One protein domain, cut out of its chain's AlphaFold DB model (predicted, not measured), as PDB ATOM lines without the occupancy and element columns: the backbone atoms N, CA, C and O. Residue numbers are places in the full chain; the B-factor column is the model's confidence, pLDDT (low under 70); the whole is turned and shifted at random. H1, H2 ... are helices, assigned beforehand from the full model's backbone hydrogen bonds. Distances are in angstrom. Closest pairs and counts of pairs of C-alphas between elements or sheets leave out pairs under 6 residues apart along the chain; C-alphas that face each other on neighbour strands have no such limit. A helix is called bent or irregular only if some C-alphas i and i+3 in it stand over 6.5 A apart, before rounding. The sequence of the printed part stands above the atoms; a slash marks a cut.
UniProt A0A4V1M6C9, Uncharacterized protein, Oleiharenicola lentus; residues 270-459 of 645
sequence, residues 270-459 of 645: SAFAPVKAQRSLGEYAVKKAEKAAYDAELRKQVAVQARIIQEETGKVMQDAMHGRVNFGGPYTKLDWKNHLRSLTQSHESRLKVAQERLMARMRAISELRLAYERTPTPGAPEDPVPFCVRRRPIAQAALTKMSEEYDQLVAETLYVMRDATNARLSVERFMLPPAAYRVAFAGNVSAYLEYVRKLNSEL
ATOM      1  N   SER A 270     -39.198 -10.178  30.219       63.19
ATOM      2  CA  SER A 270     -38.954 -10.050  31.658       63.19
ATOM      3  C   SER A 270     -37.947 -11.077  32.202       63.19
ATOM      4  O   SER A 270     -37.285 -10.791  33.196       63.19
ATOM      5  N   ALA A 271     -37.774 -12.226  31.534       69.75
ATOM      6  CA  ALA A 271     -36.732 -13.206  31.847       69.75
ATOM      7  C   ALA A 271     -35.319 -12.749  31.432       69.75
ATOM      8  O   ALA A 271     -34.335 -13.344  31.867       69.75
ATOM      9  N   PHE A 272     -35.205 -11.701  30.609       76.75
ATOM     10  CA  PHE A 272     -33.947 -11.189  30.078       76.75
ATOM     11  C   PHE A 272     -33.755  -9.728  30.498       76.75
ATOM     12  O   PHE A 272     -34.160  -8.793  29.813       76.75
ATOM     13  N   ALA A 273     -33.087  -9.527  31.630       81.25
ATOM     14  CA  ALA A 273     -32.619  -8.220  32.087       81.25
ATOM     15  C   ALA A 273     -31.085  -8.190  32.063       81.25
ATOM     16  O   ALA A 273     -30.469  -9.252  32.169       81.25
ATOM     17  N   PRO A 274     -30.436  -7.024  31.898       88.50
ATOM     18  CA  PRO A 274     -28.987  -6.956  32.006       88.50
ATOM     19  C   PRO A 274     -28.530  -7.231  33.448       88.50
ATOM     20  O   PRO A 274     -29.326  -7.188  34.392       88.50
ATOM     21  N   VAL A 275     -27.238  -7.515  33.625       89.31
ATOM     22  CA  VAL A 275     -26.654  -7.716  34.957       89.31
ATOM     23  C   VAL A 275     -26.865  -6.455  35.803       89.31
ATOM     24  O   VAL A 275     -26.710  -5.338  35.320       89.31
ATOM     25  N   LYS A 276     -27.235  -6.627  37.077       90.81
ATOM     26  CA  LYS A 276     -27.426  -5.499  38.003       90.81
ATOM     27  C   LYS A 276     -26.114  -4.750  38.236       90.81
ATOM     28  O   LYS A 276     -25.068  -5.394  38.346       90.81
ATOM     29  N   ALA A 277     -26.199  -3.427  38.382       92.81
ATOM     30  CA  ALA A 277     -25.057  -2.566  38.670       92.81
ATOM     31  C   ALA A 277     -24.257  -3.035  39.896       92.81
ATOM     32  O   ALA A 277     -24.825  -3.527  40.874       92.81
ATOM     33  N   GLN A 278     -22.937  -2.874  39.819       92.44
ATOM     34  CA  GLN A 278     -22.015  -3.116  40.924       92.44
ATOM     35  C   GLN A 278     -22.275  -2.083  42.036       92.44
ATOM     36  O   GLN A 278     -22.254  -0.887  41.769       92.44
ATOM     37  N   ARG A 279     -22.509  -2.510  43.282       91.25
ATOM     38  CA  ARG A 279     -22.777  -1.578  44.401       91.25
ATOM     39  C   ARG A 279     -21.539  -1.254  45.216       91.25
ATOM     40  O   ARG A 279     -21.367  -0.122  45.658       91.25
ATOM     41  N   SER A 280     -20.657  -2.231  45.372       90.56
ATOM     42  CA  SER A 280     -19.417  -2.096  46.133       90.56
ATOM     43  C   SER A 280     -18.195  -2.448  45.289       90.56
ATOM     44  O   SER A 280     -18.269  -3.265  44.369       90.56
ATOM     45  N   LEU A 281     -17.031  -1.876  45.609       83.69
ATOM     46  CA  LEU A 281     -15.766  -2.235  44.948       83.69
ATOM     47  C   LEU A 281     -15.437  -3.739  45.066       83.69
ATOM     48  O   LEU A 281     -14.852  -4.311  44.146       83.69
ATOM     49  N   GLY A 282     -15.878  -4.398  46.144       82.25
ATOM     50  CA  GLY A 282     -15.682  -5.836  46.370       82.25
ATOM     51  C   GLY A 282     -16.437  -6.744  45.390       82.25
ATOM     52  O   GLY A 282     -16.015  -7.868  45.136       82.25
ATOM     53  N   GLU A 283     -17.512  -6.255  44.773       88.12
ATOM     54  CA  GLU A 283     -18.293  -7.017  43.790       88.12
ATOM     55  C   GLU A 283     -17.638  -7.089  42.404       88.12
ATOM     56  O   GLU A 283     -18.111  -7.838  41.549       88.12
ATOM     57  N   TYR A 284     -16.566  -6.329  42.150       91.12
ATOM     58  CA  TYR A 284     -15.996  -6.160  40.811       91.12
ATOM     59  C   TYR A 284     -15.707  -7.490  40.099       91.12
ATOM     60  O   TYR A 284     -16.131  -7.678  38.957       91.12
ATOM     61  N   ALA A 285     -15.020  -8.428  40.760       83.38
ATOM     62  CA  ALA A 285     -14.639  -9.704  40.148       83.38
ATOM     63  C   ALA A 285     -15.867 -10.537  39.743       83.38
ATOM     64  O   ALA A 285     -15.928 -11.054  38.625       83.38
ATOM     65  N   VAL A 286     -16.868 -10.602  40.626       81.88
ATOM     66  CA  VAL A 286     -18.128 -11.312  40.384       81.88
ATOM     67  C   VAL A 286     -18.896 -10.640  39.249       81.88
ATOM     68  O   VAL A 286     -19.254 -11.299  38.278       81.88
ATOM     69  N   LYS A 287     -19.068  -9.315  39.297       85.56
ATOM     70  CA  LYS A 287     -19.827  -8.553  38.293       85.56
ATOM     71  C   LYS A 287     -19.178  -8.575  36.914       85.56
ATOM     72  O   LYS A 287     -19.874  -8.665  35.905       85.56
ATOM     73  N   LYS A 288     -17.846  -8.552  36.850       92.25
ATOM     74  CA  LYS A 288     -17.083  -8.716  35.608       92.25
ATOM     75  C   LYS A 288     -17.301 -10.099  34.991       92.25
ATOM     76  O   LYS A 288     -17.517 -10.190  33.782       92.25
ATOM     77  N   ALA A 289     -17.279 -11.155  35.808       82.56
ATOM     78  CA  ALA A 289     -17.545 -12.519  35.358       82.56
ATOM     79  C   ALA A 289     -19.010 -12.707  34.923       82.56
ATOM     80  O   ALA A 289     -19.252 -13.218  33.829       82.56
ATOM     81  N   GLU A 290     -19.973 -12.226  35.717       84.00
ATOM     82  CA  GLU A 290     -21.409 -12.235  35.397       84.00
ATOM     83  C   GLU A 290     -21.686 -11.531  34.064       84.00
ATOM     84  O   GLU A 290     -22.321 -12.108  33.180       84.00
ATOM     85  N   LYS A 291     -21.152 -10.313  33.879       90.62
ATOM     86  CA  LYS A 291     -21.298  -9.531  32.642       90.62
ATOM     87  C   LYS A 291     -20.825 -10.318  31.420       90.62
ATOM     88  O   LYS A 291     -21.535 -10.350  30.415       90.62
ATOM     89  N   ALA A 292     -19.648 -10.942  31.502       87.06
ATOM     90  CA  ALA A 292     -19.053 -11.695  30.399       87.06
ATOM     91  C   ALA A 292     -19.811 -12.998  30.094       87.06
ATOM     92  O   ALA A 292     -20.080 -13.291  28.927       87.06
ATOM     93  N   ALA A 293     -20.182 -13.761  31.127       82.56
ATOM     94  CA  ALA A 293     -20.937 -15.002  30.975       82.56
ATOM     95  C   ALA A 293     -22.324 -14.746  30.370       82.56
ATOM     96  O   ALA A 293     -22.743 -15.446  29.447       82.56
ATOM     97  N   TYR A 294     -23.007 -13.700  30.840       86.75
ATOM     98  CA  TYR A 294     -24.330 -13.342  30.351       86.75
ATOM     99  C   TYR A 294     -24.300 -12.817  28.909       86.75
ATOM    100  O   TYR A 294     -25.110 -13.235  28.086       86.75
ATOM    101  N   ASP A 295     -23.318 -11.980  28.553       88.19
ATOM    102  CA  ASP A 295     -23.119 -11.537  27.166       88.19
ATOM    103  C   ASP A 295     -22.834 -12.710  26.208       88.19
ATOM    104  O   ASP A 295     -23.335 -12.736  25.080       88.19
ATOM    105  N   ALA A 296     -22.068 -13.712  26.651       84.19
ATOM    106  CA  ALA A 296     -21.831 -14.925  25.873       84.19
ATOM    107  C   ALA A 296     -23.119 -15.738  25.666       84.19
ATOM    108  O   ALA A 296     -23.350 -16.244  24.566       84.19
ATOM    109  N   GLU A 297     -23.972 -15.845  26.686       83.62
ATOM    110  CA  GLU A 297     -25.250 -16.552  26.579       83.62
ATOM    111  C   GLU A 297     -26.240 -15.822  25.662       83.62
ATOM    112  O   GLU A 297     -26.811 -16.439  24.761       83.62
ATOM    113  N   LEU A 298     -26.363 -14.496  25.789       81.19
ATOM    114  CA  LEU A 298     -27.185 -13.683  24.887       81.19
ATOM    115  C   LEU A 298     -26.751 -13.846  23.424       81.19
ATOM    116  O   LEU A 298     -27.599 -14.012  22.547       81.19
ATOM    117  N   ARG A 299     -25.439 -13.882  23.147       88.12
ATOM    118  CA  ARG A 299     -24.916 -14.130  21.792       88.12
ATOM    119  C   ARG A 299     -25.329 -15.491  21.233       88.12
ATOM    120  O   ARG A 299     -25.668 -15.572  20.052       88.12
ATOM    121  N   LYS A 300     -25.341 -16.549  22.051       84.12
ATOM    122  CA  LYS A 300     -25.832 -17.867  21.612       84.12
ATOM    123  C   LYS A 300     -27.316 -17.812  21.260       84.12
ATOM    124  O   LYS A 300     -27.703 -18.312  20.209       84.12
ATOM    125  N   GLN A 301     -28.129 -17.177  22.103       82.69
ATOM    126  CA  GLN A 301     -29.571 -17.048  21.877       82.69
ATOM    127  C   GLN A 301     -29.872 -16.252  20.598       82.69
ATOM    128  O   GLN A 301     -30.688 -16.683  19.785       82.69
ATOM    129  N   VAL A 302     -29.157 -15.145  20.360       83.38
ATOM    130  CA  VAL A 302     -29.240 -14.369  19.108       83.38
ATOM    131  C   VAL A 302     -28.862 -15.227  17.896       83.38
ATOM    132  O   VAL A 302     -29.576 -15.222  16.894       83.38
ATOM    133  N   ALA A 303     -27.794 -16.027  17.984       83.44
ATOM    134  CA  ALA A 303     -27.394 -16.925  16.899       83.44
ATOM    135  C   ALA A 303     -28.455 -18.004  16.597       83.44
ATOM    136  O   ALA A 303     -28.685 -18.334  15.431       83.44
ATOM    137  N   VAL A 304     -29.146 -18.519  17.623       83.75
ATOM    138  CA  VAL A 304     -30.288 -19.434  17.442       83.75
ATOM    139  C   VAL A 304     -31.409 -18.749  16.659       83.75
ATOM    140  O   VAL A 304     -31.918 -19.336  15.703       83.75
ATOM    141  N   GLN A 305     -31.757 -17.504  17.006       83.50
ATOM    142  CA  GLN A 305     -32.777 -16.748  16.271       83.50
ATOM    143  C   GLN A 305     -32.359 -16.486  14.821       83.50
ATOM    144  O   GLN A 305     -33.166 -16.669  13.912       83.50
ATOM    145  N   ALA A 306     -31.093 -16.136  14.577       81.75
ATOM    146  CA  ALA A 306     -30.569 -15.925  13.228       81.75
ATOM    147  C   ALA A 306     -30.706 -17.179  12.344       81.75
ATOM    148  O   ALA A 306     -31.092 -17.073  11.178       81.75
ATOM    149  N   ARG A 307     -30.470 -18.372  12.908       86.19
ATOM    150  CA  ARG A 307     -30.684 -19.640  12.196       86.19
ATOM    151  C   ARG A 307     -32.160 -19.863  11.858       86.19
ATOM    152  O   ARG A 307     -32.463 -20.213  10.721       86.19
ATOM    153  N   ILE A 308     -33.072 -19.610  12.803       79.44
ATOM    154  CA  ILE A 308     -34.526 -19.714  12.565       79.44
ATOM    155  C   ILE A 308     -34.952 -18.767  11.439       79.44
ATOM    156  O   ILE A 308     -35.663 -19.179  10.526       79.44
ATOM    157  N   ILE A 309     -34.480 -17.515  11.466       77.00
ATOM    158  CA  ILE A 309     -34.750 -16.526  10.414       77.00
ATOM    159  C   ILE A 309     -34.292 -17.063   9.058       77.00
ATOM    160  O   ILE A 309     -35.063 -17.022   8.103       77.00
ATOM    161  N   GLN A 310     -33.068 -17.586   8.966       79.06
ATOM    162  CA  GLN A 310     -32.521 -18.114   7.718       79.06
ATOM    163  C   GLN A 310     -33.342 -19.301   7.182       79.06
ATOM    164  O   GLN A 310     -33.714 -19.307   6.007       79.06
ATOM    165  N   GLU A 311     -33.652 -20.281   8.035       83.44
ATOM    166  CA  GLU A 311     -34.408 -21.483   7.666       83.44
ATOM    167  C   GLU A 311     -35.846 -21.156   7.235       83.44
ATOM    168  O   GLU A 311     -36.309 -21.614   6.187       83.44
ATOM    169  N   GLU A 312     -36.560 -20.336   8.009       79.31
ATOM    170  CA  GLU A 312     -37.955 -19.986   7.729       79.31
ATOM    171  C   GLU A 312     -38.086 -19.018   6.547       79.31
ATOM    172  O   GLU A 312     -39.014 -19.154   5.751       79.31
ATOM    173  N   THR A 313     -37.125 -18.107   6.346       77.38
ATOM    174  CA  THR A 313     -37.098 -17.238   5.153       77.38
ATOM    175  C   THR A 313     -36.967 -18.067   3.876       77.38
ATOM    176  O   THR A 313     -37.635 -17.770   2.884       77.38
ATOM    177  N   GLY A 314     -36.168 -19.140   3.900       75.44
ATOM    178  CA  GLY A 314     -36.072 -20.085   2.786       75.44
ATOM    179  C   GLY A 314     -37.422 -20.721   2.437       75.44
ATOM    180  O   GLY A 314     -37.793 -20.763   1.264       75.44
ATOM    181  N   LYS A 315     -38.197 -21.134   3.450       76.69
ATOM    182  CA  LYS A 315     -39.552 -21.691   3.271       76.69
ATOM    183  C   LYS A 315     -40.521 -20.659   2.693       76.69
ATOM    184  O   LYS A 315     -41.219 -20.957   1.729       76.69
ATOM    185  N   VAL A 316     -40.508 -19.429   3.214       69.88
ATOM    186  CA  VAL A 316     -41.346 -18.326   2.705       69.88
ATOM    187  C   VAL A 316     -41.034 -18.024   1.237       69.88
ATOM    188  O   VAL A 316     -41.954 -17.897   0.429       69.88
ATOM    189  N   MET A 317     -39.751 -17.941   0.865       70.81
ATOM    190  CA  MET A 317     -39.352 -17.726  -0.531       70.81
ATOM    191  C   MET A 317     -39.771 -18.890  -1.430       70.81
ATOM    192  O   MET A 317     -40.249 -18.661  -2.541       70.81
ATOM    193  N   GLN A 318     -39.635 -20.129  -0.953       72.06
ATOM    194  CA  GLN A 318     -40.072 -21.308  -1.689       72.06
ATOM    195  C   GLN A 318     -41.586 -21.278  -1.925       72.06
ATOM    196  O   GLN A 318     -42.022 -21.448  -3.061       72.06
ATOM    197  N   ASP A 319     -42.398 -21.007  -0.907       67.62
ATOM    198  CA  ASP A 319     -43.853 -20.917  -1.061       67.62
ATOM    199  C   ASP A 319     -44.260 -19.780  -2.008       67.62
ATOM    200  O   ASP A 319     -45.173 -19.954  -2.823       67.62
ATOM    201  N   ALA A 320     -43.549 -18.644  -1.961       65.69
ATOM    202  CA  ALA A 320     -43.794 -17.503  -2.840       65.69
ATOM    203  C   ALA A 320     -43.517 -17.856  -4.310       65.69
ATOM    204  O   ALA A 320     -44.332 -17.551  -5.180       65.69
ATOM    205  N   MET A 321     -42.418 -18.567  -4.587       65.38
ATOM    206  CA  MET A 321     -42.080 -19.038  -5.938       65.38
ATOM    207  C   MET A 321     -43.107 -20.023  -6.509       65.38
ATOM    208  O   MET A 321     -43.295 -20.072  -7.721       65.38
ATOM    209  N   HIS A 322     -43.796 -20.786  -5.657       69.69
ATOM    210  CA  HIS A 322     -44.846 -21.721  -6.076       69.69
ATOM    211  C   HIS A 322     -46.240 -21.073  -6.157       69.69
ATOM    212  O   HIS A 322     -47.226 -21.788  -6.329       69.69
ATOM    213  N   GLY A 323     -46.354 -19.747  -5.997       56.38
ATOM    214  CA  GLY A 323     -47.639 -19.037  -6.019       56.38
ATOM    215  C   GLY A 323     -48.564 -19.383  -4.845       56.38
ATOM    216  O   GLY A 323     -49.767 -19.161  -4.929       56.38
ATOM    217  N   ARG A 324     -48.019 -19.946  -3.756       56.28
ATOM    218  CA  ARG A 324     -48.772 -20.408  -2.575       56.28
ATOM    219  C   ARG A 324     -48.795 -19.392  -1.430       56.28
ATOM    220  O   ARG A 324     -49.309 -19.700  -0.359       56.28
ATOM    221  N   VAL A 325     -48.261 -18.187  -1.638       50.66
ATOM    222  CA  VAL A 325     -48.237 -17.138  -0.610       50.66
ATOM    223  C   VAL A 325     -49.357 -16.141  -0.852       50.66
ATOM    224  O   VAL A 325     -49.285 -15.300  -1.744       50.66
ATOM    225  N   ASN A 326     -50.371 -16.210   0.005       51.03
ATOM    226  CA  ASN A 326     -51.227 -15.072   0.285       51.03
ATOM    227  C   ASN A 326     -50.532 -14.266   1.395       51.03
ATOM    228  O   ASN A 326     -50.429 -14.739   2.524       51.03
ATOM    229  N   PHE A 327     -49.974 -13.093   1.077       47.81
ATOM    230  CA  PHE A 327     -49.272 -12.252   2.065       47.81
ATOM    231  C   PHE A 327     -50.216 -11.628   3.101       47.81
ATOM    232  O   PHE A 327     -49.752 -11.025   4.065       47.81
ATOM    233  N   GLY A 328     -51.525 -11.772   2.904       44.81
ATOM    234  CA  GLY A 328     -52.501 -11.513   3.937       44.81
ATOM    235  C   GLY A 328     -52.738 -12.751   4.786       44.81
ATOM    236  O   GLY A 328     -53.164 -13.786   4.272       44.81
ATOM    237  N   GLY A 329     -52.479 -12.644   6.090       45.16
ATOM    238  CA  GLY A 329     -53.019 -13.580   7.069       45.16
ATOM    239  C   GLY A 329     -54.551 -13.698   6.958       45.16
ATOM    240  O   GLY A 329     -55.192 -12.902   6.266       45.16
ATOM    241  N   PRO A 330     -55.178 -14.664   7.648       41.84
ATOM    242  CA  PRO A 330     -56.610 -14.976   7.516       41.84
ATOM    243  C   PRO A 330     -57.575 -13.796   7.773       41.84
ATOM    244  O   PRO A 330     -58.759 -13.893   7.454       41.84
ATOM    245  N   TYR A 331     -57.076 -12.667   8.290       42.75
ATOM    246  CA  TYR A 331     -57.844 -11.480   8.672       42.75
ATOM    247  C   TYR A 331     -57.507 -10.207   7.882       42.75
ATOM    248  O   TYR A 331     -57.875  -9.114   8.307       42.75
ATOM    249  N   THR A 332     -56.845 -10.289   6.722       39.72
ATOM    250  CA  THR A 332     -56.654  -9.112   5.852       39.72
ATOM    251  C   THR A 332     -57.957  -8.665   5.186       39.72
ATOM    252  O   THR A 332     -58.188  -8.889   4.000       39.72
ATOM    253  N   LYS A 333     -58.812  -7.983   5.945       41.06
ATOM    254  CA  LYS A 333     -59.710  -6.949   5.421       41.06
ATOM    255  C   LYS A 333     -59.240  -5.588   5.941       41.06
ATOM    256  O   LYS A 333     -58.558  -5.509   6.957       41.06
ATOM    257  N   LEU A 334     -59.545  -4.544   5.172       40.56
ATOM    258  CA  LEU A 334     -58.828  -3.265   5.054       40.56
ATOM    259  C   LEU A 334     -58.445  -2.487   6.339       40.56
ATOM    260  O   LEU A 334     -57.606  -1.597   6.235       40.56
ATOM    261  N   ASP A 335     -58.970  -2.788   7.526       45.41
ATOM    262  CA  ASP A 335     -58.838  -1.899   8.696       45.41
ATOM    263  C   ASP A 335     -57.630  -2.201   9.609       45.41
ATOM    264  O   ASP A 335     -57.089  -1.332  10.301       45.41
ATOM    265  N   TRP A 336     -57.089  -3.421   9.556       41.78
ATOM    266  CA  TRP A 336     -55.948  -3.779  10.404       41.78
ATOM    267  C   TRP A 336     -54.665  -3.014  10.040       41.78
ATOM    268  O   TRP A 336     -53.807  -2.785  10.888       41.78
ATOM    269  N   LYS A 337     -54.556  -2.534   8.795       45.88
ATOM    270  CA  LYS A 337     -53.444  -1.687   8.346       45.88
ATOM    271  C   LYS A 337     -53.424  -0.338   9.078       45.88
ATOM    272  O   LYS A 337     -52.346   0.156   9.399       45.88
ATOM    273  N   ASN A 338     -54.591   0.232   9.382       47.97
ATOM    274  CA  ASN A 338     -54.716   1.491  10.118       47.97
ATOM    275  C   ASN A 338     -54.553   1.280  11.626       47.97
ATOM    276  O   ASN A 338     -53.872   2.071  12.280       47.97
ATOM    277  N   HIS A 339     -55.076   0.173  12.166       47.19
ATOM    278  CA  HIS A 339     -54.821  -0.221  13.552       47.19
ATOM    279  C   HIS A 339     -53.328  -0.471  13.812       47.19
ATOM    280  O   HIS A 339     -52.773   0.053  14.778       47.19
ATOM    281  N   LEU A 340     -52.655  -1.185  12.902       48.88
ATOM    282  CA  LEU A 340     -51.209  -1.381  12.918       48.88
ATOM    283  C   LEU A 340     -50.491  -0.040  12.854       48.88
ATOM    284  O   LEU A 340     -49.652   0.200  13.704       48.88
ATOM    285  N   ARG A 341     -50.854   0.841  11.911       50.72
ATOM    286  CA  ARG A 341     -50.241   2.170  11.763       50.72
ATOM    287  C   ARG A 341     -50.371   2.998  13.042       50.72
ATOM    288  O   ARG A 341     -49.417   3.644  13.452       50.72
ATOM    289  N   SER A 342     -51.527   2.954  13.704       50.44
ATOM    290  CA  SER A 342     -51.761   3.649  14.975       50.44
ATOM    291  C   SER A 342     -50.946   3.045  16.124       50.44
ATOM    292  O   SER A 342     -50.308   3.778  16.887       50.44
ATOM    293  N   LEU A 343     -50.914   1.714  16.232       51.03
ATOM    294  CA  LEU A 343     -50.106   1.013  17.227       51.03
ATOM    295  C   LEU A 343     -48.611   1.243  16.994       51.03
ATOM    296  O   LEU A 343     -47.906   1.548  17.954       51.03
ATOM    297  N   THR A 344     -48.124   1.146  15.757       50.75
ATOM    298  CA  THR A 344     -46.723   1.400  15.411       50.75
ATOM    299  C   THR A 344     -46.373   2.856  15.655       50.75
ATOM    300  O   THR A 344     -45.425   3.085  16.385       50.75
ATOM    301  N   GLN A 345     -47.177   3.832  15.222       56.34
ATOM    302  CA  GLN A 345     -46.924   5.254  15.506       56.34
ATOM    303  C   GLN A 345     -46.859   5.549  17.014       56.34
ATOM    304  O   GLN A 345     -45.998   6.304  17.473       56.34
ATOM    305  N   SER A 346     -47.751   4.944  17.810       54.97
ATOM    306  CA  SER A 346     -47.757   5.113  19.268       54.97
ATOM    307  C   SER A 346     -46.510   4.515  19.926       54.97
ATOM    308  O   SER A 346     -45.891   5.160  20.777       54.97
ATOM    309  N   HIS A 347     -46.111   3.307  19.520       60.59
ATOM    310  CA  HIS A 347     -44.919   2.651  20.055       60.59
ATOM    311  C   HIS A 347     -43.634   3.302  19.548       60.59
ATOM    312  O   HIS A 347     -42.753   3.535  20.359       60.59
ATOM    313  N   GLU A 348     -43.541   3.674  18.272       61.22
ATOM    314  CA  GLU A 348     -42.409   4.398  17.676       61.22
ATOM    315  C   GLU A 348     -42.170   5.727  18.387       61.22
ATOM    316  O   GLU A 348     -41.034   6.037  18.736       61.22
ATOM    317  N   SER A 349     -43.234   6.471  18.705       63.00
ATOM    318  CA  SER A 349     -43.120   7.711  19.480       63.00
ATOM    319  C   SER A 349     -42.535   7.458  20.874       63.00
ATOM    320  O   SER A 349     -41.637   8.174  21.315       63.00
ATOM    321  N   ARG A 350     -43.003   6.415  21.576       63.22
ATOM    322  CA  ARG A 350     -42.471   6.033  22.899       63.22
ATOM    323  C   ARG A 350     -41.039   5.504  22.813       63.22
ATOM    324  O   ARG A 350     -40.230   5.807  23.685       63.22
ATOM    325  N   LEU A 351     -40.729   4.745  21.765       65.38
ATOM    326  CA  LEU A 351     -39.414   4.173  21.502       65.38
ATOM    327  C   LEU A 351     -38.395   5.271  21.214       65.38
ATOM    328  O   LEU A 351     -37.307   5.240  21.772       65.38
ATOM    329  N   LYS A 352     -38.769   6.274  20.413       71.75
ATOM    330  CA  LYS A 352     -37.940   7.445  20.110       71.75
ATOM    331  C   LYS A 352     -37.574   8.206  21.383       71.75
ATOM    332  O   LYS A 352     -36.399   8.450  21.634       71.75
ATOM    333  N   VAL A 353     -38.558   8.485  22.242       72.38
ATOM    334  CA  VAL A 353     -38.310   9.118  23.551       72.38
ATOM    335  C   VAL A 353     -37.408   8.242  24.430       72.38
ATOM    336  O   VAL A 353     -36.487   8.749  25.068       72.38
ATOM    337  N   ALA A 354     -37.628   6.924  24.454       71.31
ATOM    338  CA  ALA A 354     -36.777   5.998  25.200       71.31
ATOM    339  C   ALA A 354     -35.338   5.950  24.654       71.31
ATOM    340  O   ALA A 354     -34.396   5.855  25.434       71.31
ATOM    341  N   GLN A 355     -35.144   6.065  23.338       74.88
ATOM    342  CA  GLN A 355     -33.824   6.135  22.708       74.88
ATOM    343  C   GLN A 355     -33.089   7.435  23.030       74.88
ATOM    344  O   GLN A 355     -31.894   7.409  23.313       74.88
ATOM    345  N   GLU A 356     -33.780   8.571  23.014       80.56
ATOM    346  CA  GLU A 356     -33.191   9.853  23.407       80.56
ATOM    347  C   GLU A 356     -32.716   9.806  24.866       80.56
ATOM    348  O   GLU A 356     -31.575  10.176  25.160       80.56
ATOM    349  N   ARG A 357     -33.546   9.250  25.762       79.38
ATOM    350  CA  ARG A 357     -33.188   9.017  27.170       79.38
ATOM    351  C   ARG A 357     -32.015   8.054  27.317       79.38
ATOM    352  O   ARG A 357     -31.071   8.364  28.037       79.38
ATOM    353  N   LEU A 358     -32.027   6.940  26.580       81.88
ATOM    354  CA  LEU A 358     -30.928   5.972  26.538       81.88
ATOM    355  C   LEU A 358     -29.598   6.674  26.225       81.88
ATOM    356  O   LEU A 358     -28.627   6.540  26.966       81.88
ATOM    357  N   MET A 359     -29.566   7.459  25.148       84.31
ATOM    358  CA  MET A 359     -28.355   8.147  24.705       84.31
ATOM    359  C   MET A 359     -27.896   9.215  25.705       84.31
ATOM    360  O   MET A 359     -26.693   9.368  25.913       84.31
ATOM    361  N   ALA A 360     -28.824   9.936  26.339       87.69
ATOM    362  CA  ALA A 360     -28.496  10.922  27.369       87.69
ATOM    363  C   ALA A 360     -27.844  10.270  28.600       87.69
ATOM    364  O   ALA A 360     -26.786  10.707  29.048       87.69
ATOM    365  N   ARG A 361     -28.421   9.173  29.095       89.12
ATOM    366  CA  ARG A 361     -27.916   8.430  30.259       89.12
ATOM    367  C   ARG A 361     -26.580   7.739  29.980       89.12
ATOM    368  O   ARG A 361     -25.669   7.804  30.799       89.12
ATOM    369  N   MET A 362     -26.401   7.156  28.792       88.62
ATOM    370  CA  MET A 362     -25.102   6.604  28.374       88.62
ATOM    371  C   MET A 362     -23.997   7.671  28.354       88.62
ATOM    372  O   MET A 362     -22.861   7.401  28.758       88.62
ATOM    373  N   ARG A 363     -24.318   8.895  27.906       92.62
ATOM    374  CA  ARG A 363     -23.382  10.027  27.974       92.62
ATOM    375  C   ARG A 363     -23.063  10.392  29.418       92.62
ATOM    376  O   ARG A 363     -21.884  10.503  29.730       92.62
ATOM    377  N   ALA A 364     -24.064  10.470  30.296       93.12
ATOM    378  CA  ALA A 364     -23.857  10.760  31.715       93.12
ATOM    379  C   ALA A 364     -22.915   9.742  32.389       93.12
ATOM    380  O   ALA A 364     -21.951  10.131  33.044       93.12
ATOM    381  N   ILE A 365     -23.112   8.438  32.151       93.38
ATOM    382  CA  ILE A 365     -22.208   7.385  32.656       93.38
ATOM    383  C   ILE A 365     -20.779   7.586  32.125       93.38
ATOM    384  O   ILE A 365     -19.807   7.471  32.875       93.38
ATOM    385  N   SER A 366     -20.636   7.914  30.838       93.38
ATOM    386  CA  SER A 366     -19.330   8.151  30.209       93.38
ATOM    387  C   SER A 366     -18.624   9.385  30.784       93.38
ATOM    388  O   SER A 366     -17.425   9.346  31.052       93.38
ATOM    389  N   GLU A 367     -19.364  10.467  31.019       96.19
ATOM    390  CA  GLU A 367     -18.859  11.692  31.639       96.19
ATOM    391  C   GLU A 367     -18.433  11.458  33.089       96.19
ATOM    392  O   GLU A 367     -17.357  11.904  33.487       96.19
ATOM    393  N   LEU A 368     -19.212  10.696  33.862       95.88
ATOM    394  CA  LEU A 368     -18.858  10.299  35.227       95.88
ATOM    395  C   LEU A 368     -17.580   9.453  35.264       95.88
ATOM    396  O   LEU A 368     -16.729   9.666  36.130       95.88
ATOM    397  N   ARG A 369     -17.402   8.536  34.303       94.75
ATOM    398  CA  ARG A 369     -16.163   7.756  34.165       94.75
ATOM    399  C   ARG A 369     -14.960   8.659  33.880       94.75
ATOM    400  O   ARG A 369     -13.942   8.542  34.557       94.75
ATOM    401  N   LEU A 370     -15.087   9.600  32.944       95.38
ATOM    402  CA  LEU A 370     -14.025  10.566  32.641       95.38
ATOM    403  C   LEU A 370     -13.725  11.490  33.830       95.38
ATOM    404  O   LEU A 370     -12.566  11.812  34.093       95.38
ATOM    405  N   ALA A 371     -14.752  11.918  34.567       94.69
ATOM    406  CA  ALA A 371     -14.592  12.734  35.766       94.69
ATOM    407  C   ALA A 371     -13.828  11.973  36.856       94.69
ATOM    408  O   ALA A 371     -12.910  12.527  37.460       94.69
ATOM    409  N   TYR A 372     -14.144  10.690  37.059       94.56
ATOM    410  CA  TYR A 372     -13.379   9.816  37.943       94.56
ATOM    411  C   TYR A 372     -11.907   9.763  37.528       94.56
ATOM    412  O   TYR A 372     -11.045  10.089  38.341       94.56
ATOM    413  N   GLU A 373     -11.610   9.441  36.267       93.44
ATOM    414  CA  GLU A 373     -10.237   9.349  35.745       93.44
ATOM    415  C   GLU A 373      -9.434  10.646  35.928       93.44
ATOM    416  O   GLU A 373      -8.245  10.598  36.238       93.44
ATOM    417  N   ARG A 374     -10.083  11.807  35.790       94.31
ATOM    418  CA  ARG A 374      -9.452  13.128  35.942       94.31
ATOM    419  C   ARG A 374      -9.324  13.604  37.382       94.31
ATOM    420  O   ARG A 374      -8.545  14.519  37.641       94.31
ATOM    421  N   THR A 375     -10.099  13.045  38.308       92.88
ATOM    422  CA  THR A 375     -10.072  13.479  39.708       92.88
ATOM    423  C   THR A 375      -8.729  13.076  40.321       92.88
ATOM    424  O   THR A 375      -8.444  11.878  40.361       92.88
ATOM    425  N   PRO A 376      -7.902  14.010  40.818       91.19
ATOM    426  CA  PRO A 376      -6.650  13.663  41.479       91.19
ATOM    427  C   PRO A 376      -6.913  12.979  42.826       91.19
ATOM    428  O   PRO A 376      -7.923  13.229  43.485       91.19
ATOM    429  N   THR A 377      -6.007  12.100  43.246       90.19
ATOM    430  CA  THR A 377      -6.047  11.532  44.601       90.19
ATOM    431  C   THR A 377      -5.526  12.574  45.597       90.19
ATOM    432  O   THR A 377      -4.454  13.126  45.352       90.19
ATOM    433  N   PRO A 378      -6.239  12.851  46.702       85.31
ATOM    434  CA  PRO A 378      -5.775  13.744  47.758       85.31
ATOM    435  C   PRO A 378      -4.456  13.279  48.381       85.31
ATOM    436  O   PRO A 378      -4.164  12.081  48.405       85.31
ATOM    437  N   GLY A 379      -3.710  14.230  48.945       79.94
ATOM    438  CA  GLY A 379      -2.453  13.977  49.652       79.94
ATOM    439  C   GLY A 379      -1.224  13.978  48.740       79.94
ATOM    440  O   GLY A 379      -1.314  13.771  47.528       79.94
ATOM    441  N   ALA A 380      -0.065  14.233  49.341       80.12
ATOM    442  CA  ALA A 380       1.216  14.183  48.648       80.12
ATOM    443  C   ALA A 380       1.655  12.720  48.399       80.12
ATOM    444  O   ALA A 380       1.154  11.803  49.059       80.12
ATOM    445  N   PRO A 381       2.582  12.461  47.459       74.44
ATOM    446  CA  PRO A 381       3.144  11.124  47.244       74.44
ATOM    447  C   PRO A 381       3.755  10.501  48.512       74.44
ATOM    448  O   PRO A 381       3.666   9.291  48.698       74.44
ATOM    449  N   GLU A 382       4.319  11.334  49.387       77.44
ATOM    450  CA  GLU A 382       4.957  10.990  50.664       77.44
ATOM    451  C   GLU A 382       3.998  10.807  51.860       77.44
ATOM    452  O   GLU A 382       4.446  10.576  52.982       77.44
ATOM    453  N   ASP A 383       2.685  10.909  51.651       75.25
ATOM    454  CA  ASP A 383       1.688  10.735  52.712       75.25
ATOM    455  C   ASP A 383       1.685   9.278  53.242       75.25
ATOM    456  O   ASP A 383       1.730   8.338  52.439       75.25
ATOM    457  N   PRO A 384       1.640   9.069  54.578       74.00
ATOM    458  CA  PRO A 384       1.773   7.753  55.212       74.00
ATOM    459  C   PRO A 384       0.663   6.760  54.844       74.00
ATOM    460  O   PRO A 384       0.841   5.552  55.005       74.00
ATOM    461  N   VAL A 385      -0.484   7.235  54.350       74.06
ATOM    462  CA  VAL A 385      -1.544   6.365  53.832       74.06
ATOM    463  C   VAL A 385      -1.159   5.882  52.418       74.06
ATOM    464  O   VAL A 385      -0.608   6.639  51.631       74.06
ATOM    465  N   PRO A 386      -1.421   4.638  51.992       81.19
ATOM    466  CA  PRO A 386      -1.162   4.264  50.603       81.19
ATOM    467  C   PRO A 386      -2.082   5.010  49.625       81.19
ATOM    468  O   PRO A 386      -3.280   5.165  49.875       81.19
ATOM    469  N   PHE A 387      -1.552   5.391  48.456       86.12
ATOM    470  CA  PHE A 387      -2.321   6.043  47.383       86.12
ATOM    471  C   PHE A 387      -3.628   5.305  47.065       86.12
ATOM    472  O   PHE A 387      -4.680   5.928  46.925       86.12
ATOM    473  N   CYS A 388      -3.581   3.970  46.988       87.62
ATOM    474  CA  CYS A 388      -4.752   3.161  46.668       87.62
ATOM    475  C   CYS A 388      -5.858   3.303  47.733       87.62
ATOM    476  O   CYS A 388      -7.034   3.408  47.387       87.62
ATOM    477  N   VAL A 389      -5.484   3.399  49.017       85.00
ATOM    478  CA  VAL A 389      -6.419   3.542  50.144       85.00
ATOM    479  C   VAL A 389      -7.077   4.918  50.107       85.00
ATOM    480  O   VAL A 389      -8.296   5.007  50.219       85.00
ATOM    481  N   ARG A 390      -6.309   5.982  49.832       85.75
ATOM    482  CA  ARG A 390      -6.865   7.330  49.613       85.75
ATOM    483  C   ARG A 390      -7.761   7.410  48.376       85.75
ATOM    484  O   ARG A 390      -8.677   8.228  48.320       85.75
ATOM    485  N   ARG A 391      -7.512   6.564  47.372       90.69
ATOM    486  CA  ARG A 391      -8.271   6.532  46.116       90.69
ATOM    487  C   ARG A 391      -9.593   5.765  46.214       90.69
ATOM    488  O   ARG A 391     -10.529   6.103  45.490       90.69
ATOM    489  N   ARG A 392      -9.699   4.774  47.107       89.19
ATOM    490  CA  ARG A 392     -10.918   3.974  47.342       89.19
ATOM    491  C   ARG A 392     -12.208   4.791  47.512       89.19
ATOM    492  O   ARG A 392     -13.153   4.486  46.786       89.19
ATOM    493  N   PRO A 393     -12.295   5.825  48.375       88.56
ATOM    494  CA  PRO A 393     -13.539   6.588  48.535       88.56
ATOM    495  C   PRO A 393     -13.964   7.305  47.246       88.56
ATOM    496  O   PRO A 393     -15.150   7.367  46.938       88.56
ATOM    497  N   ILE A 394     -13.007   7.774  46.438       92.19
ATOM    498  CA  ILE A 394     -13.293   8.414  45.145       92.19
ATOM    499  C   ILE A 394     -13.809   7.382  44.139       92.19
ATOM    500  O   ILE A 394     -14.771   7.646  43.420       92.19
ATOM    501  N   ALA A 395     -13.196   6.195  44.108       90.81
ATOM    502  CA  ALA A 395     -13.642   5.086  43.268       90.81
ATOM    503  C   ALA A 395     -15.058   4.618  43.644       90.81
ATOM    504  O   ALA A 395     -15.897   4.449  42.760       90.81
ATOM    505  N   GLN A 396     -15.359   4.485  44.940       94.75
ATOM    506  CA  GLN A 396     -16.686   4.103  45.435       94.75
ATOM    507  C   GLN A 396     -17.743   5.182  45.144       94.75
ATOM    508  O   GLN A 396     -18.847   4.860  44.702       94.75
ATOM    509  N   ALA A 397     -17.415   6.466  45.321       92.31
ATOM    510  CA  ALA A 397     -18.326   7.564  44.998       92.31
ATOM    511  C   ALA A 397     -18.642   7.626  43.493       92.31
ATOM    512  O   ALA A 397     -19.798   7.801  43.103       92.31
ATOM    513  N   ALA A 398     -17.632   7.438  42.636       93.00
ATOM    514  CA  ALA A 398     -17.825   7.373  41.190       93.00
ATOM    515  C   ALA A 398     -18.671   6.160  40.777       93.00
ATOM    516  O   ALA A 398     -19.596   6.303  39.978       93.00
ATOM    517  N   LEU A 399     -18.380   4.983  41.343       94.94
ATOM    518  CA  LEU A 399     -19.150   3.761  41.119       94.94
ATOM    519  C   LEU A 399     -20.628   3.954  41.467       94.94
ATOM    520  O   LEU A 399     -21.484   3.556  40.683       94.94
ATOM    521  N   THR A 400     -20.915   4.584  42.608       93.31
ATOM    522  CA  THR A 400     -22.284   4.823  43.089       93.31
ATOM    523  C   THR A 400     -23.078   5.642  42.072       93.31
ATOM    524  O   THR A 400     -24.092   5.167  41.567       93.31
ATOM    525  N   LYS A 401     -22.546   6.800  41.653       96.12
ATOM    526  CA  LYS A 401     -23.194   7.669  40.654       96.12
ATOM    527  C   LYS A 401     -23.393   6.973  39.307       96.12
ATOM    528  O   LYS A 401     -24.462   7.052  38.715       96.12
ATOM    529  N   MET A 402     -22.368   6.270  38.812       97.31
ATOM    530  CA  MET A 402     -22.485   5.534  37.547       97.31
ATOM    531  C   MET A 402     -23.532   4.419  37.631       97.31
ATOM    532  O   MET A 402     -24.242   4.170  36.659       97.31
ATOM    533  N   SER A 403     -23.627   3.746  38.776       95.56
ATOM    534  CA  SER A 403     -24.579   2.658  39.004       95.56
ATOM    535  C   SER A 403     -26.017   3.156  39.087       95.56
ATOM    536  O   SER A 403     -26.903   2.515  38.533       95.56
ATOM    537  N   GLU A 404     -26.249   4.312  39.706       94.69
ATOM    538  CA  GLU A 404     -27.561   4.973  39.725       94.69
ATOM    539  C   GLU A 404     -28.018   5.368  38.318       94.69
ATOM    540  O   GLU A 404     -29.137   5.046  37.916       94.69
ATOM    541  N   GLU A 405     -27.140   6.005  37.535       93.75
ATOM    542  CA  GLU A 405     -27.431   6.343  36.135       93.75
ATOM    543  C   GLU A 405     -27.714   5.089  35.296       93.75
ATOM    544  O   GLU A 405     -28.600   5.092  34.439       93.75
ATOM    545  N   TYR A 406     -27.003   3.990  35.566       95.19
ATOM    546  CA  TYR A 406     -27.241   2.705  34.919       95.19
ATOM    547  C   TYR A 406     -28.597   2.091  35.284       95.19
ATOM    548  O   TYR A 406     -29.312   1.606  34.408       95.19
ATOM    549  N   ASP A 407     -28.994   2.110  36.555       90.25
ATOM    550  CA  ASP A 407     -30.308   1.597  36.950       90.25
ATOM    551  C   ASP A 407     -31.436   2.414  36.319       90.25
ATOM    552  O   ASP A 407     -32.421   1.844  35.846       90.25
ATOM    553  N   GLN A 408     -31.277   3.740  36.265       88.25
ATOM    554  CA  GLN A 408     -32.230   4.633  35.605       88.25
ATOM    555  C   GLN A 408     -32.297   4.350  34.099       88.25
ATOM    556  O   GLN A 408     -33.393   4.204  33.557       88.25
ATOM    557  N   LEU A 409     -31.147   4.167  33.436       88.31
ATOM    558  CA  LEU A 409     -31.054   3.733  32.038       88.31
ATOM    559  C   LEU A 409     -31.881   2.463  31.793       88.31
ATOM    560  O   LEU A 409     -32.686   2.419  30.862       88.31
ATOM    561  N   VAL A 410     -31.702   1.433  32.626       87.69
ATOM    562  CA  VAL A 410     -32.414   0.154  32.494       87.69
ATOM    563  C   VAL A 410     -33.908   0.325  32.780       87.69
ATOM    564  O   VAL A 410     -34.732  -0.128  31.983       87.69
ATOM    565  N   ALA A 411     -34.278   0.995  33.872       83.00
ATOM    566  CA  ALA A 411     -35.670   1.159  34.289       83.00
ATOM    567  C   ALA A 411     -36.504   1.958  33.274       83.00
ATOM    568  O   ALA A 411     -37.634   1.578  32.964       83.00
ATOM    569  N   GLU A 412     -35.944   3.037  32.723       78.12
ATOM    570  CA  GLU A 412     -36.644   3.911  31.779       78.12
ATOM    571  C   GLU A 412     -36.870   3.251  30.413       78.12
ATOM    572  O   GLU A 412     -37.820   3.601  29.708       78.12
ATOM    573  N   THR A 413     -36.014   2.304  30.019       80.25
ATOM    574  CA  THR A 413     -35.959   1.847  28.624       80.25
ATOM    575  C   THR A 413     -36.348   0.385  28.427       80.25
ATOM    576  O   THR A 413     -37.045   0.057  27.461       80.25
ATOM    577  N   LEU A 414     -35.993  -0.502  29.361       81.56
ATOM    578  CA  LEU A 414     -36.230  -1.940  29.228       81.56
ATOM    579  C   LEU A 414     -37.728  -2.275  29.213       81.56
ATOM    580  O   LEU A 414     -38.162  -3.148  28.458       81.56
ATOM    581  N   TYR A 415     -38.528  -1.555  30.008       78.31
ATOM    582  CA  TYR A 415     -39.983  -1.707  30.014       78.31
ATOM    583  C   TYR A 415     -40.602  -1.318  28.668       78.31
ATOM    584  O   TYR A 415     -41.418  -2.066  28.129       78.31
ATOM    585  N   VAL A 416     -40.186  -0.179  28.101       74.88
ATOM    586  CA  VAL A 416     -40.698   0.310  26.811       74.88
ATOM    587  C   VAL A 416     -40.392  -0.694  25.703       74.88
ATOM    588  O   VAL A 416     -41.277  -1.022  24.914       74.88
ATOM    589  N   MET A 417     -39.176  -1.247  25.691       77.31
ATOM    590  CA  MET A 417     -38.797  -2.302  24.751       77.31
ATOM    591  C   MET A 417     -39.625  -3.574  24.947       77.31
ATOM    592  O   MET A 417     -40.125  -4.129  23.974       77.31
ATOM    593  N   ARG A 418     -39.827  -4.023  26.194       77.94
ATOM    594  CA  ARG A 418     -40.652  -5.202  26.510       77.94
ATOM    595  C   ARG A 418     -42.093  -5.044  26.017       77.94
ATOM    596  O   ARG A 418     -42.652  -5.997  25.468       77.94
ATOM    597  N   ASP A 419     -42.686  -3.875  26.246       73.38
ATOM    598  CA  ASP A 419     -44.060  -3.566  25.841       73.38
ATOM    599  C   ASP A 419     -44.173  -3.518  24.313       73.38
ATOM    600  O   ASP A 419     -45.027  -4.191  23.739       73.38
ATOM    601  N   ALA A 420     -43.241  -2.826  23.646       73.69
ATOM    602  CA  ALA A 420     -43.197  -2.723  22.190       73.69
ATOM    603  C   ALA A 420     -42.997  -4.085  21.506       73.69
ATOM    604  O   ALA A 420     -43.722  -4.403  20.562       73.69
ATOM    605  N   THR A 421     -42.068  -4.915  21.995       76.12
ATOM    606  CA  THR A 421     -41.830  -6.261  21.457       76.12
ATOM    607  C   THR A 421     -43.086  -7.127  21.566       76.12
ATOM    608  O   THR A 421     -43.499  -7.723  20.575       76.12
ATOM    609  N   ASN A 422     -43.745  -7.173  22.727       74.44
ATOM    610  CA  ASN A 422     -44.951  -7.993  22.890       74.44
ATOM    611  C   ASN A 422     -46.147  -7.460  22.096       74.44
ATOM    612  O   ASN A 422     -46.866  -8.253  21.490       74.44
ATOM    613  N   ALA A 423     -46.344  -6.140  22.053       70.19
ATOM    614  CA  ALA A 423     -47.393  -5.536  21.239       70.19
ATOM    615  C   ALA A 423     -47.207  -5.895  19.759       70.19
ATOM    616  O   ALA A 423     -48.152  -6.311  19.091       70.19
ATOM    617  N   ARG A 424     -45.972  -5.835  19.259       71.44
ATOM    618  CA  ARG A 424     -45.646  -6.187  17.878       71.44
ATOM    619  C   ARG A 424     -45.885  -7.663  17.566       71.44
ATOM    620  O   ARG A 424     -46.595  -7.971  16.611       71.44
ATOM    621  N   LEU A 425     -45.379  -8.559  18.413       72.75
ATOM    622  CA  LEU A 425     -45.591 -10.004  18.278       72.75
ATOM    623  C   LEU A 425     -47.069 -10.395  18.345       72.75
ATOM    624  O   LEU A 425     -47.472 -11.352  17.679       72.75
ATOM    625  N   SER A 426     -47.866  -9.660  19.129       68.19
ATOM    626  CA  SER A 426     -49.308  -9.884  19.215       68.19
ATOM    627  C   SER A 426     -50.001  -9.620  17.887       68.19
ATOM    628  O   SER A 426     -50.850 -10.398  17.472       68.19
ATOM    629  N   VAL A 427     -49.578  -8.574  17.181       59.88
ATOM    630  CA  VAL A 427     -50.204  -8.139  15.938       59.88
ATOM    631  C   VAL A 427     -49.715  -8.942  14.732       59.88
ATOM    632  O   VAL A 427     -50.517  -9.367  13.898       59.88
ATOM    633  N   GLU A 428     -48.404  -9.159  14.629       65.00
ATOM    634  CA  GLU A 428     -47.776  -9.834  13.485       65.00
ATOM    635  C   GLU A 428     -48.307 -11.254  13.277       65.00
ATOM    636  O   GLU A 428     -48.416 -11.702  12.137       65.00
ATOM    637  N   ARG A 429     -48.724 -11.927  14.354       65.00
ATOM    638  CA  ARG A 429     -49.321 -13.266  14.301       65.00
ATOM    639  C   ARG A 429     -50.574 -13.338  13.431       65.00
ATOM    640  O   ARG A 429     -50.805 -14.353  12.788       65.00
ATOM    641  N   PHE A 430     -51.378 -12.277  13.420       54.34
ATOM    642  CA  PHE A 430     -52.639 -12.236  12.675       54.34
ATOM    643  C   PHE A 430     -52.456 -11.763  11.232       54.34
ATOM    644  O   PHE A 430     -53.306 -12.017  10.378       54.34
ATOM    645  N   MET A 431     -51.350 -11.066  10.953       52.44
ATOM    646  CA  MET A 431     -51.061 -10.502   9.633       52.44
ATOM    647  C   MET A 431     -50.214 -11.410   8.761       52.44
ATOM    648  O   MET A 431     -50.322 -11.348   7.539       52.44
ATOM    649  N   LEU A 432     -49.331 -12.192   9.377       59.12
ATOM    650  CA  LEU A 432     -48.319 -12.950   8.668       59.12
ATOM    651  C   LEU A 432     -48.721 -14.424   8.583       59.12
ATOM    652  O   LEU A 432     -49.138 -15.004   9.584       59.12
ATOM    653  N   PRO A 433     -48.535 -15.070   7.419       64.19
ATOM    654  CA  PRO A 433     -48.585 -16.525   7.323       64.19
ATOM    655  C   PRO A 433     -47.640 -17.183   8.344       64.19
ATOM    656  O   PRO A 433     -46.602 -16.594   8.653       64.19
ATOM    657  N   PRO A 434     -47.898 -18.421   8.810       70.62
ATOM    658  CA  PRO A 434     -47.133 -19.039   9.899       70.62
ATOM    659  C   PRO A 434     -45.604 -19.007   9.729       70.62
ATOM    660  O   PRO A 434     -44.884 -18.710  10.680       70.62
ATOM    661  N   ALA A 435     -45.088 -19.261   8.521       68.69
ATOM    662  CA  ALA A 435     -43.649 -19.191   8.246       68.69
ATOM    663  C   ALA A 435     -43.102 -17.752   8.324       68.69
ATOM    664  O   ALA A 435     -42.051 -17.516   8.915       68.69
ATOM    665  N   ALA A 436     -43.845 -16.771   7.805       69.75
ATOM    666  CA  ALA A 436     -43.480 -15.358   7.894       69.75
ATOM    667  C   ALA A 436     -43.586 -14.827   9.334       69.75
ATOM    668  O   ALA A 436     -42.734 -14.052   9.763       69.75
ATOM    669  N   TYR A 437     -44.572 -15.293  10.109       74.81
ATOM    670  CA  TYR A 437     -44.666 -14.983  11.531       74.81
ATOM    671  C   TYR A 437     -43.474 -15.540  12.306       74.81
ATOM    672  O   TYR A 437     -42.928 -14.830  13.137       74.81
ATOM    673  N   ARG A 438     -43.011 -16.765  12.023       76.69
ATOM    674  CA  ARG A 438     -41.814 -17.313  12.685       76.69
ATOM    675  C   ARG A 438     -40.556 -16.490  12.402       76.69
ATOM    676  O   ARG A 438     -39.775 -16.262  13.323       76.69
ATOM    677  N   VAL A 439     -40.393 -15.987  11.175       74.56
ATOM    678  CA  VAL A 439     -39.314 -15.040  10.834       74.56
ATOM    679  C   VAL A 439     -39.447 -13.749  11.644       74.56
ATOM    680  O   VAL A 439     -38.481 -13.315  12.271       74.56
ATOM    681  N   ALA A 440     -40.640 -13.153  11.668       73.62
ATOM    682  CA  ALA A 440     -40.891 -11.916  12.402       73.62
ATOM    683  C   ALA A 440     -40.714 -12.098  13.919       73.62
ATOM    684  O   ALA A 440     -40.094 -11.264  14.578       73.62
ATOM    685  N   PHE A 441     -41.166 -13.227  14.465       82.56
ATOM    686  CA  PHE A 441     -40.993 -13.597  15.862       82.56
ATOM    687  C   PHE A 441     -39.513 -13.674  16.229       82.56
ATOM    688  O   PHE A 441     -39.066 -12.967  17.133       82.56
ATOM    689  N   ALA A 442     -38.739 -14.469  15.486       76.44
ATOM    690  CA  ALA A 442     -37.307 -14.615  15.717       76.44
ATOM    691  C   ALA A 442     -36.566 -13.277  15.557       76.44
ATOM    692  O   ALA A 442     -35.687 -12.963  16.358       76.44
ATOM    693  N   GLY A 443     -36.964 -12.444  14.588       80.00
ATOM    694  CA  GLY A 443     -36.421 -11.096  14.401       80.00
ATOM    695  C   GLY A 443     -36.664 -10.177  15.601       80.00
ATOM    696  O   GLY A 443     -35.734  -9.536  16.089       80.00
ATOM    697  N   ASN A 444     -37.890 -10.150  16.123       81.31
ATOM    698  CA  ASN A 444     -38.255  -9.347  17.293       81.31
ATOM    699  C   ASN A 444     -37.558  -9.819  18.575       81.31
ATOM    700  O   ASN A 444     -37.063  -8.994  19.344       81.31
ATOM    701  N   VAL A 445     -37.473 -11.137  18.792       82.50
ATOM    702  CA  VAL A 445     -36.723 -11.717  19.917       82.50
ATOM    703  C   VAL A 445     -35.238 -11.381  19.796       82.50
ATOM    704  O   VAL A 445     -34.639 -10.901  20.755       82.50
ATOM    705  N   SER A 446     -34.650 -11.558  18.610       84.56
ATOM    706  CA  SER A 446     -33.249 -11.216  18.349       84.56
ATOM    707  C   SER A 446     -32.962  -9.741  18.631       84.56
ATOM    708  O   SER A 446     -31.958  -9.431  19.267       84.56
ATOM    709  N   ALA A 447     -33.841  -8.831  18.198       82.88
ATOM    710  CA  ALA A 447     -33.693  -7.400  18.448       82.88
ATOM    711  C   ALA A 447     -33.749  -7.067  19.947       82.88
ATOM    712  O   ALA A 447     -32.937  -6.280  20.432       82.88
ATOM    713  N   TYR A 448     -34.658  -7.697  20.699       85.38
ATOM    714  CA  TYR A 448     -34.729  -7.511  22.148       85.38
ATOM    715  C   TYR A 448     -33.468  -8.024  22.856       85.38
ATOM    716  O   TYR A 448     -32.906  -7.331  23.701       85.38
ATOM    717  N   LEU A 449     -32.984  -9.217  22.499       85.25
ATOM    718  CA  LEU A 449     -31.773  -9.787  23.096       85.25
ATOM    719  C   LEU A 449     -30.533  -8.938  22.793       85.25
ATOM    720  O   LEU A 449     -29.718  -8.709  23.684       85.25
ATOM    721  N   GLU A 450     -30.413  -8.419  21.570       87.19
ATOM    722  CA  GLU A 450     -29.361  -7.464  21.200       87.19
ATOM    723  C   GLU A 450     -29.457  -6.161  21.996       87.19
ATOM    724  O   GLU A 450     -28.445  -5.611  22.434       87.19
ATOM    725  N   TYR A 451     -30.675  -5.692  22.263       87.19
ATOM    726  CA  TYR A 451     -30.895  -4.530  23.110       87.19
ATOM    727  C   TYR A 451     -30.444  -4.768  24.560       87.19
ATOM    728  O   TYR A 451     -29.696  -3.964  25.119       87.19
ATOM    729  N   VAL A 452     -30.823  -5.903  25.159       88.06
ATOM    730  CA  VAL A 452     -30.356  -6.299  26.500       88.06
ATOM    731  C   VAL A 452     -28.837  -6.446  26.519       88.06
ATOM    732  O   VAL A 452     -28.189  -6.000  27.464       88.06
ATOM    733  N   ARG A 453     -28.246  -7.006  25.458       90.75
ATOM    734  CA  ARG A 453     -26.792  -7.116  25.302       90.75
ATOM    735  C   ARG A 453     -26.127  -5.744  25.273       90.75
ATOM    736  O   ARG A 453     -25.111  -5.540  25.940       90.75
ATOM    737  N   LYS A 454     -26.722  -4.778  24.566       88.69
ATOM    738  CA  LYS A 454     -26.247  -3.393  24.548       88.69
ATOM    739  C   LYS A 454     -26.298  -2.775  25.945       88.69
ATOM    740  O   LYS A 454     -25.278  -2.256  26.388       88.69
ATOM    741  N   LEU A 455     -27.412  -2.896  26.667       89.69
ATOM    742  CA  LEU A 455     -27.501  -2.431  28.058       89.69
ATOM    743  C   LEU A 455     -26.471  -3.123  28.958       89.69
ATOM    744  O   LEU A 455     -25.809  -2.474  29.760       89.69
ATOM    745  N   ASN A 456     -26.274  -4.432  28.808       91.69
ATOM    746  CA  ASN A 456     -25.273  -5.174  29.570       91.69
ATOM    747  C   ASN A 456     -23.848  -4.676  29.264       91.69
ATOM    748  O   ASN A 456     -23.014  -4.601  30.164       91.69
ATOM    749  N   SER A 457     -23.564  -4.270  28.020       90.00
ATOM    750  CA  SER A 457     -22.263  -3.706  27.631       90.00
ATOM    751  C   SER A 457     -21.943  -2.389  28.350       90.00
ATOM    752  O   SER A 457     -20.784  -2.165  28.705       90.00
ATOM    753  N   GLU A 458     -22.970  -1.598  28.674       90.62
ATOM    754  CA  GLU A 458     -22.854  -0.320  29.389       90.62
ATOM    755  C   GLU A 458     -22.754  -0.472  30.915       90.62
ATOM    756  O   GLU A 458     -22.587   0.527  31.607       90.62
ATOM    757  N   LEU A 459     -22.810  -1.702  31.453       94.12
ATOM    758  CA  LEU A 459     -22.670  -1.952  32.891       94.12
ATOM    759  C   LEU A 459     -21.370  -1.313  33.418       94.12
ATOM    760  O   LEU A 459     -20.284  -1.749  32.989       94.12
TER     761      LEU A 459
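AT A GLANCE: This is residues 270 to 459 of the 645 residues of an uncharacterized protein of Oleiharenicola lentus (UniProt A0A4V1M6C9). Four nearly aligned helices make a long rod: H2 and H3 form a long hairpin, and the shorter H4 folds back from H3 and runs between it and H1. Residues 380 to 386, in the link from H2 to H3, stick out at one end of the rod. The 190 printed residues hold H1, H2, H3 and H4 in this order, with no named strand; the class is all helix. The whole is loose, with a radius of gyration of the C-alphas of 23.0 A and spans of 83 by 31 by 23 A.

HOW THE PARTS SIT: After residues 270 to 280, H1, residues 281 to 321, touches H4, residues 434 to 457, at a shallow tilt of 20 degrees, opposite ways; the closest C-alphas, of Ile 309 and Val 439, are 4.8 A apart. H2, residues 336 to 374, is apart from H1 and H4. It forms a helical hairpin with H3, residues 387 to 431, at a shallow tilt of 9 degrees, with the C-alphas of Ile 365 and Met 402 closest at 5.2 A. H3, the hub, touches three helices. H1 and H3 only just touch, with 3 pairs of C-alphas within 8 A, through residue 281 alone of H1; the closest, of Leu 281 and Gln 396, are 6.4 A apart. H3 and H4 form a second helical hairpin, at a shallow tilt of 11 degrees; H3 touches H4 with residues 410 to 429 alone, and the C-alphas of Arg 429 and Tyr 437 are closest at 5.7 A. In H2 and H4 every O i to N i+4 pair is within hydrogen-bond range; in H1 35 of 37 are, in H3 34 of 41.

IN THESE COORDINATES: H1 begins at C-alpha 281 (-15.766, -2.235, 44.948) and is 59.7 A long. It is irregular, with C-alphas 282 and 285 7.4 A apart, and has a kink of 28 degrees near residue 288. H2 is 55.7 A long. H3, 63.8 A long, is only just irregular, with C-alphas 390 and 393 6.8 A apart, and has a kink of 31 degrees near residue 394. H4, 34.2 A long, ends at C-alpha 457 (-22.263, -3.706, 27.631).

THE WHOLE: The C-alphas farthest apart, of Gly 323 and Pro 384, are 83.1 A apart. The printed part has no cut. The links H1 to H2, 14 residues, and H2 to H3, 12 residues, are long; H3 to H4, 2 residues, is tight. Mean pLDDT of the printed part is 77.7; 46 residues are under 70, among them residues 319 to 351.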